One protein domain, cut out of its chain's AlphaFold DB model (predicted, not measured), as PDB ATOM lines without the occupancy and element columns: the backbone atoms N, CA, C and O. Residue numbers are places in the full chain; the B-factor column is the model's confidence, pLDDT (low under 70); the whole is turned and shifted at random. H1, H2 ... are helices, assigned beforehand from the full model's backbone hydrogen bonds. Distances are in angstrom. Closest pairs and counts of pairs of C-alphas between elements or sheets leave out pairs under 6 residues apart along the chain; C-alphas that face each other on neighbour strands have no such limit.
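What this domain is: This is residues 12 to 74 of the 309 residues of an uncharacterized protein of Macrophomina phaseolina (strain MS6) (UniProt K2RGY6). One long helix, H4, runs out from a small head of three short helices, H1, H2 and H3, like a handle on a knob; residues 52 to 74, of which 52 to 73 belong to H4, stick out free. In the head, H3 folds back along H2 as a helical hairpin, and H1 packs on H3. The 63 printed residues hold four named helices, H1, H2, H3 and H4 along the chain, and no named strand; the class is all helix. The whole is extended, with a radius of gyration of the C-alphas of 19.9 A and spans of 66 by 17 by 14 A, a rod whose length H4 largely makes.

Where its parts are: H4, residues 45 to 73, is 42.5 A long, from C-alpha 45 at (8.708, -18.347, 42.953) to C-alpha 73 at (15.130, -16.392, 1.013). H3 is residues 33 to 40, 10.6 A. H1, residues 16 to 21, is 9.0 A and begins with C-alpha 16 at (3.722, -16.565, 47.836). H2 is residues 23 to 28, 8.8 A.

How they stand to each other: H4 is close to H1 but not clearly touching, the closest C-alphas being those of Pro 16 and Phe 45, 7.2 A apart. H4 is apart from H2 and from H3. H1 and H3 touch, closest at the C-alphas of Pro 16 and Ile 40, 4.9 A, at a steep tilt of 62 degrees, opposite ways. The hairpin of H2 and H3 touches, closest at the C-alphas of Met 26 and Val 36, 6.9 A, at a steep tilt of 44 degrees, opposite ways. H1 and H2 are close but not clearly touching, about perpendicular at 87 degrees, with the C-alphas of Ala 19 and Met 26 closest at 7.1 A. In H2, H3 and H4 every O i to N i+4 pair is within hydrogen-bond range; in H1 1 of 2 is.

The domain as a whole: The two C-alphas farthest apart are those of Gly 28 and Ala 74, 65.6 A. Without residues 52 to 74, which stand free, the body spans 31 by 15 by 14 A. The printed part has no cut, and its three links are tight. Mean pLDDT of the printed part is 90.9; residues 69 to 74 are under 70.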
ATOM      1  N   ARG A  12       7.454  -8.540  49.356       94.31
ATOM      2  CA  ARG A  12       7.856  -9.059  48.041       94.31
ATOM      3  C   ARG A  12       8.983 -10.087  48.097       94.31
ATOM      4  O   ARG A  12       9.151 -10.831  47.135       94.31
ATOM      5  N   LYS A  13       9.759 -10.127  49.183       95.50
ATOM      6  CA  LYS A  13      10.847 -11.101  49.368       95.50
ATOM      7  C   LYS A  13      10.347 -12.456  49.872       95.50
ATOM      8  O   LYS A  13      11.077 -13.439  49.795       95.50
ATOM      9  N   ILE A  14       9.115 -12.508  50.368       95.69
ATOM     10  CA  ILE A  14       8.505 -13.708  50.934       95.69
ATOM     11  C   ILE A  14       7.866 -14.511  49.799       95.69
ATOM     12  O   ILE A  14       7.139 -13.951  48.981       95.69
ATOM     13  N   ASP A  15       8.104 -15.822  49.741       96.81
ATOM     14  CA  ASP A  15       7.506 -16.672  48.707       96.81
ATOM     15  C   ASP A  15       5.967 -16.719  48.862       96.81
ATOM     16  O   ASP A  15       5.476 -17.040  49.955       96.81
ATOM     17  N   PRO A  16       5.178 -16.433  47.806       97.06
ATOM     18  CA  PRO A  16       3.722 -16.565  47.836       97.06
ATOM     19  C   PRO A  16       3.223 -17.943  48.301       97.06
ATOM     20  O   PRO A  16       2.191 -18.023  48.971       97.06
ATOM     21  N   ASP A  17       3.946 -19.027  47.998       96.62
ATOM     22  CA  ASP A  17       3.563 -20.387  48.406       96.62
ATOM     23  C   ASP A  17       3.807 -20.647  49.891       96.62
ATOM     24  O   ASP A  17       3.019 -21.338  50.544       96.62
ATOM     25  N   TRP A  18       4.850 -20.039  50.455       96.88
ATOM     26  CA  TRP A  18       5.059 -20.044  51.897       96.88
ATOM     27  C   TRP A  18       3.989 -19.198  52.601       96.88
ATOM     28  O   TRP A  18       3.353 -19.666  53.552       96.88
ATOM     29  N   ALA A  19       3.697 -18.006  52.067       96.69
ATOM     30  CA  ALA A  19       2.694 -17.090  52.610       96.69
ATOM     31  C   ALA A  19       1.271 -17.680  52.599       96.69
ATOM     32  O   ALA A  19       0.460 -17.351  53.465       96.69
ATOM     33  N   ARG A  20       0.954 -18.584  51.656       96.38
ATOM     34  CA  ARG A  20      -0.311 -19.346  51.635       96.38
ATOM     35  C   ARG A  20      -0.518 -20.174  52.899       96.38
ATOM     36  O   ARG A  20      -1.638 -20.221  53.403       96.38
ATOM     37  N   LYS A  21       0.544 -20.824  53.379       97.19
ATOM     38  CA  LYS A  21       0.514 -21.714  54.547       97.19
ATOM     39  C   LYS A  21       0.620 -20.932  55.863       97.19
ATOM     40  O   LYS A  21       0.032 -21.344  56.851       97.19
ATOM     41  N   HIS A  22       1.267 -19.765  55.843       96.88
ATOM     42  CA  HIS A  22       1.594 -18.972  57.038       96.88
ATOM     43  C   HIS A  22       0.862 -17.619  57.077       96.88
ATOM     44  O   HIS A  22       1.434 -16.570  57.372       96.88
ATOM     45  N   ARG A  23      -0.440 -17.614  56.758       95.19
ATOM     46  CA  ARG A  23      -1.240 -16.371  56.674       95.19
ATOM     47  C   ARG A  23      -1.320 -15.635  58.011       95.19
ATOM     48  O   ARG A  23      -1.306 -14.408  58.020       95.19
ATOM     49  N   PHE A  24      -1.410 -16.383  59.110       92.81
ATOM     50  CA  PHE A  24      -1.472 -15.828  60.461       92.81
ATOM     51  C   PHE A  24      -0.147 -15.185  60.871       92.81
ATOM     52  O   PHE A  24      -0.169 -14.063  61.362       92.81
ATOM     53  N   THR A  25       0.988 -15.817  60.557       93.75
ATOM     54  CA  THR A  25       2.328 -15.247  60.773       93.75
ATOM     55  C   THR A  25       2.480 -13.909  60.052       93.75
ATOM     56  O   THR A  25       2.908 -12.925  60.642       93.75
ATOM     57  N   MET A  26       2.006 -13.814  58.805       95.00
ATOM     58  CA  MET A  26       1.995 -12.548  58.064       95.00
ATOM     59  C   MET A  26       1.119 -11.470  58.730       95.00
ATOM     60  O   MET A  26       1.439 -10.286  58.686       95.00
ATOM     61  N   TRP A  27      -0.007 -11.834  59.342       93.06
ATOM     62  CA  TRP A  27      -0.808 -10.855  60.086       93.06
ATOM     63  C   TRP A  27      -0.136 -10.436  61.393       93.06
ATOM     64  O   TRP A  27      -0.189  -9.253  61.723       93.06
ATOM     65  N   GLY A  28       0.527 -11.369  62.084       89.56
ATOM     66  CA  GLY A  28       1.341 -11.103  63.275       89.56
ATOM     67  C   GLY A  28       2.482 -10.125  62.990       89.56
ATOM     68  O   GLY A  28       2.644  -9.155  63.721       89.56
ATOM     69  N   ALA A  29       3.147 -10.274  61.841       89.88
ATOM     70  CA  ALA A  29       4.170  -9.349  61.341       89.88
ATOM     71  C   ALA A  29       3.615  -7.981  60.865       89.88
ATOM     72  O   ALA A  29       4.320  -7.176  60.256       89.88
ATOM     73  N   GLY A  30       2.327  -7.699  61.093       93.31
ATOM     74  CA  GLY A  30       1.712  -6.402  60.813       93.31
ATOM     75  C   GLY A  30       1.292  -6.174  59.358       93.31
ATOM     76  O   GLY A  30       0.893  -5.057  59.005       93.31
ATOM     77  N   TYR A  31       1.324  -7.195  58.493       94.62
ATOM     78  CA  TYR A  31       0.809  -7.062  57.130       94.62
ATOM     79  C   TYR A  31      -0.724  -7.058  57.124       94.62
ATOM     80  O   TYR A  31      -1.393  -7.927  57.687       94.62
ATOM     81  N   SER A  32      -1.320  -6.100  56.411       95.69
ATOM     82  CA  SER A  32      -2.779  -6.026  56.306       95.69
ATOM     83  C   SER A  32      -3.361  -7.242  55.575       95.69
ATOM     84  O   SER A  32      -2.780  -7.760  54.616       95.69
ATOM     85  N   ARG A  33      -4.592  -7.644  55.930       94.31
ATOM     86  CA  ARG A  33      -5.324  -8.725  55.233       94.31
ATOM     87  C   ARG A  33      -5.368  -8.530  53.712       94.31
ATOM     88  O   ARG A  33      -5.297  -9.505  52.966       94.31
ATOM     89  N   ARG A  34      -5.455  -7.279  53.239       97.19
ATOM     90  CA  ARG A  34      -5.456  -6.938  51.807       97.19
ATOM     91  C   ARG A  34      -4.093  -7.184  51.155       97.19
ATOM     92  O   ARG A  34      -4.061  -7.739  50.060       97.19
ATOM     93  N   GLN A  35      -2.995  -6.818  51.818       96.06
ATOM     94  CA  GLN A  35      -1.635  -7.096  51.337       96.06
ATOM     95  C   GLN A  35      -1.380  -8.600  51.256       96.06
ATOM     96  O   GLN A  35      -0.980  -9.084  50.203       96.06
ATOM     97  N   VAL A  36      -1.715  -9.348  52.313       96.69
ATOM     98  CA  VAL A  36      -1.532 -10.806  52.351       96.69
ATOM     99  C   VAL A  36      -2.360 -11.504  51.269       96.69
ATOM    100  O   VAL A  36      -1.847 -12.366  50.561       96.69
ATOM    101  N   ARG A  37      -3.623 -11.101  51.061       97.00
ATOM    102  CA  ARG A  37      -4.453 -11.636  49.963       97.00
ATOM    103  C   ARG A  37      -3.863 -11.334  48.586       97.00
ATOM    104  O   ARG A  37      -3.823 -12.233  47.753       97.00
ATOM    105  N   LYS A  38      -3.403 -10.099  48.351       97.50
ATOM    106  CA  LYS A  38      -2.780  -9.708  47.076       97.50
ATOM    107  C   LYS A  38      -1.492 -10.491  46.818       97.50
ATOM    108  O   LYS A  38      -1.252 -10.883  45.683       97.50
ATOM    109  N   HIS A  39      -0.698 -10.727  47.860       97.06
ATOM    110  CA  HIS A  39       0.562 -11.461  47.770       97.06
ATOM    111  C   HIS A  39       0.345 -12.944  47.464       97.06
ATOM    112  O   HIS A  39       0.922 -13.478  46.529       97.06
ATOM    113  N   ILE A  40      -0.583 -13.586  48.174       96.75
ATOM    114  CA  ILE A  40      -0.932 -15.004  47.981       96.75
ATOM    115  C   ILE A  40      -1.554 -15.286  46.604       96.75
ATOM    116  O   ILE A  40      -1.451 -16.400  46.092       96.75
ATOM    117  N   ALA A  41      -2.206 -14.294  45.993       97.00
ATOM    118  CA  ALA A  41      -2.732 -14.426  44.637       97.00
ATOM    119  C   ALA A  41      -1.624 -14.510  43.570       97.00
ATOM    120  O   ALA A  41      -1.908 -14.896  42.437       97.00
ATOM    121  N   GLN A  42      -0.377 -14.159  43.903       96.19
ATOM    122  CA  GLN A  42       0.741 -14.295  42.977       96.19
ATOM    123  C   GLN A  42       1.178 -15.766  42.838       96.19
ATOM    124  O   GLN A  42       1.062 -16.559  43.780       96.19
ATOM    125  N   PRO A  43       1.684 -16.166  41.659       96.69
ATOM    126  CA  PRO A  43       2.327 -17.465  41.499       96.69
ATOM    127  C   PRO A  43       3.567 -17.548  42.399       96.69
ATOM    128  O   PRO A  43       4.300 -16.564  42.514       96.69
ATOM    129  N   GLY A  44       3.814 -18.706  43.017       96.12
ATOM    130  CA  GLY A  44       5.020 -18.937  43.820       96.12
ATOM    131  C   GLY A  44       6.304 -18.788  43.004       96.12
ATOM    132  O   GLY A  44       6.281 -18.855  41.768       96.12
ATOM    133  N   PHE A  45       7.448 -18.602  43.666       96.00
ATOM    134  CA  PHE A  45       8.708 -18.347  42.953       96.00
ATOM    135  C   PHE A  45       9.125 -19.500  42.037       96.00
ATOM    136  O   PHE A  45       9.678 -19.264  40.960       96.00
ATOM    137  N   ALA A  46       8.809 -20.742  42.410       93.50
ATOM    138  CA  ALA A  46       9.021 -21.901  41.548       93.50
ATOM    139  C   ALA A  46       8.212 -21.794  40.241       93.50
ATOM    140  O   ALA A  46       8.769 -21.955  39.152       93.50
ATOM    141  N   ALA A  47       6.926 -21.441  40.337       94.06
ATOM    142  CA  ALA A  47       6.055 -21.251  39.179       94.06
ATOM    143  C   ALA A  47       6.500 -20.060  38.313       94.06
ATOM    144  O   ALA A  47       6.515 -20.168  37.089       94.06
ATOM    145  N   GLN A  48       6.945 -18.956  38.922       94.56
ATOM    146  CA  GLN A  48       7.489 -17.804  38.189       94.56
ATOM    147  C   GLN A  48       8.767 -18.157  37.416       94.56
ATOM    148  O   GLN A  48       8.916 -17.779  36.255       94.56
ATOM    149  N   ARG A  49       9.687 -18.917  38.025       95.69
ATOM    150  CA  ARG A  49      10.905 -19.392  37.346       95.69
ATOM    151  C   ARG A  49      10.570 -20.337  36.194       95.69
ATOM    152  O   ARG A  49      11.192 -20.240  35.137       95.69
ATOM    153  N   ALA A  50       9.585 -21.216  36.378       95.88
ATOM    154  CA  ALA A  50       9.106 -22.102  35.323       95.88
ATOM    155  C   ALA A  50       8.477 -21.314  34.161       95.88
ATOM    156  O   ALA A  50       8.831 -21.562  33.009       95.88
ATOM    157  N   ALA A  51       7.631 -20.322  34.456       95.31
ATOM    158  CA  ALA A  51       7.034 -19.438  33.456       95.31
ATOM    159  C   ALA A  51       8.107 -18.667  32.674       95.31
ATOM    160  O   ALA A  51       8.133 -18.728  31.449       95.31
ATOM    161  N   LYS A  52       9.081 -18.060  33.365       96.19
ATOM    162  CA  LYS A  52      10.193 -17.343  32.723       96.19
ATOM    163  C   LYS A  52      11.057 -18.260  31.852       96.19
ATOM    164  O   LYS A  52      11.505 -17.873  30.774       96.19
ATOM    165  N   LYS A  53      11.280 -19.504  32.290       96.81
ATOM    166  CA  LYS A  53      11.980 -20.516  31.487       96.81
ATOM    167  C   LYS A  53      11.178 -20.867  30.231       96.81
ATOM    168  O   LYS A  53      11.769 -20.938  29.155       96.81
ATOM    169  N   ALA A  54       9.863 -21.043  30.348       96.12
ATOM    170  CA  ALA A  54       8.983 -21.309  29.213       96.12
ATOM    171  C   ALA A  54       8.962 -20.136  28.217       96.12
ATOM    172  O   ALA A  54       9.145 -20.362  27.024       96.12
ATOM    173  N   GLU A  55       8.853 -18.895  28.696       96.31
ATOM    174  CA  GLU A  55       8.925 -17.685  27.866       96.31
ATOM    175  C   GLU A  55      10.254 -17.601  27.107       96.31
ATOM    176  O   GLU A  55      10.256 -17.469  25.885       96.31
ATOM    177  N   SER A  56      11.385 -17.810  27.793       96.00
ATOM    178  CA  SER A  56      12.704 -17.806  27.144       96.00
ATOM    179  C   SER A  56      12.870 -18.924  26.104       96.00
ATOM    180  O   SER A  56      13.595 -18.769  25.122       96.00
ATOM    181  N   ALA A  57      12.193 -20.063  26.288       95.31
ATOM    182  CA  ALA A  57      12.198 -21.151  25.318       95.31
ATOM    183  C   ALA A  57      11.347 -20.813  24.083       95.31
ATOM    184  O   ALA A  57      11.742 -21.146  22.966       95.31
ATOM    185  N   VAL A  58      10.210 -20.134  24.265       96.38
ATOM    186  CA  VAL A  58       9.366 -19.647  23.162       96.38
ATOM    187  C   VAL A  58      10.086 -18.556  22.370       96.38
ATOM    188  O   VAL A  58      10.085 -18.599  21.142       96.38
ATOM    189  N   GLU A  59      10.758 -17.627  23.046       95.44
ATOM    190  CA  GLU A  59      11.535 -16.565  22.401       95.44
ATOM    191  C   GLU A  59      12.700 -17.130  21.574       95.44
ATOM    192  O   GLU A  59      12.866 -16.765  20.411       95.44
ATOM    193  N   LYS A  60      13.436 -18.117  22.108       93.62
ATOM    194  CA  LYS A  60      14.484 -18.827  21.352       93.62
ATOM    195  C   LYS A  60      13.944 -19.554  20.120       93.62
ATOM    196  O   LYS A  60      14.605 -19.550  19.085       93.62
ATOM    197  N   LYS A  61      12.754 -20.159  20.209       93.44
ATOM    198  CA  LYS A  61      12.101 -20.790  19.049       93.44
ATOM    199  C   LYS A  61      11.728 -19.756  17.984       93.44
ATOM    200  O   LYS A  61      12.047 -19.970  16.821       93.44
ATOM    201  N   ARG A  62      11.153 -18.613  18.380       92.25
ATOM    202  CA  ARG A  62      10.816 -17.515  17.454       92.25
ATOM    203  C   ARG A  62      12.052 -16.915  16.774       92.25
ATOM    204  O   ARG A  62      12.020 -16.669  15.573       92.25
ATOM    205  N   ALA A  63      13.150 -16.729  17.507       89.44
ATOM    206  CA  ALA A  63      14.408 -16.240  16.936       89.44
ATOM    207  C   ALA A  63      15.053 -17.253  15.964       89.44
ATOM    208  O   ALA A  63      15.589 -16.872  14.921       89.44
ATOM    209  N   GLY A  64      14.970 -18.552  16.271       85.31
ATOM    210  CA  GLY A  64      15.434 -19.615  15.372       85.31
ATOM    211  C   GLY A  64      14.632 -19.694  14.068       85.31
ATOM    212  O   GLY A  64      15.204 -19.891  13.002       85.31
ATOM    213  N   GLU A  65      13.318 -19.488  14.130       79.69
ATOM    214  CA  GLU A  65      12.445 -19.517  12.952       79.69
ATOM    215  C   GLU A  65      12.651 -18.300  12.036       79.69
ATOM    216  O   GLU A  65      12.724 -18.451  10.817       79.69
ATOM    217  N   ALA A  66      12.856 -17.106  12.606       75.12
ATOM    218  CA  ALA A  66      13.177 -15.906  11.828       75.12
ATOM    219  C   ALA A  66      14.498 -16.053  11.044       75.12
ATOM    220  O   ALA A  66      14.569 -15.695   9.870       75.12
ATOM    221  N   THR A  67      15.520 -16.654  11.661       73.50
ATOM    222  CA  THR A  67      16.823 -16.885  11.006       73.50
ATOM    223  C   THR A  67      16.797 -18.031   9.987       73.50
ATOM    224  O   THR A  67      17.562 -18.009   9.020       73.50
ATOM    225  N   ALA A  68      15.906 -19.016  10.147       73.50
ATOM    226  CA  ALA A  68      15.686 -20.060   9.144       73.50
ATOM    227  C   ALA A  68      15.009 -19.505   7.879       73.50
ATOM    228  O   ALA A  68      15.433 -19.820   6.767       73.50
ATOM    229  N   ASN A  69      14.026 -18.615   8.044       67.88
ATOM    230  CA  ASN A  69      13.297 -18.009   6.928       67.88
ATOM    231  C   ASN A  69      14.181 -17.042   6.105       67.88
ATOM    232  O   ASN A  69      14.050 -16.940   4.887       67.88
ATOM    233  N   GLU A  70      15.154 -16.383   6.743       68.25
ATOM    234  CA  GLU A  70      16.135 -15.529   6.055       68.25
ATOM    235  C   GLU A  70      17.150 -16.344   5.223       68.25
ATOM    236  O   GLU A  70      17.501 -15.955   4.109       68.25
ATOM    237  N   LYS A  71      17.550 -17.538   5.693       64.38
ATOM    238  CA  LYS A  71      18.395 -18.465   4.913       64.38
ATOM    239  C   LYS A  71      17.670 -19.107   3.731       64.38
ATOM    240  O   LYS A  71      18.318 -19.413   2.731       64.38
ATOM    241  N   GLU A  72      16.358 -19.309   3.819       63.47
ATOM    242  CA  GLU A  72      15.570 -19.839   2.701       63.47
ATOM    243  C   GLU A  72      15.365 -18.783   1.601       63.47
ATOM    244  O   GLU A  72      15.458 -19.096   0.412       63.47
ATOM    245  N   LYS A  73      15.222 -17.503   1.974       60.50
ATOM    246  CA  LYS A  73      15.130 -16.392   1.013       60.50
ATOM    247  C   LYS A  73      16.448 -16.101   0.279       60.50
ATOM    248  O   LYS A  73      16.413 -15.705  -0.881       60.50
ATOM    249  N   ALA A  74      17.596 -16.381   0.896       58.25
ATOM    250  CA  ALA A  74      18.913 -16.231   0.268       58.25
ATOM    251  C   ALA A  74      19.267 -17.341  -0.748       58.25
ATOM    252  O   ALA A  74      20.282 -17.242  -1.431       58.25
TER     253      ALA A  74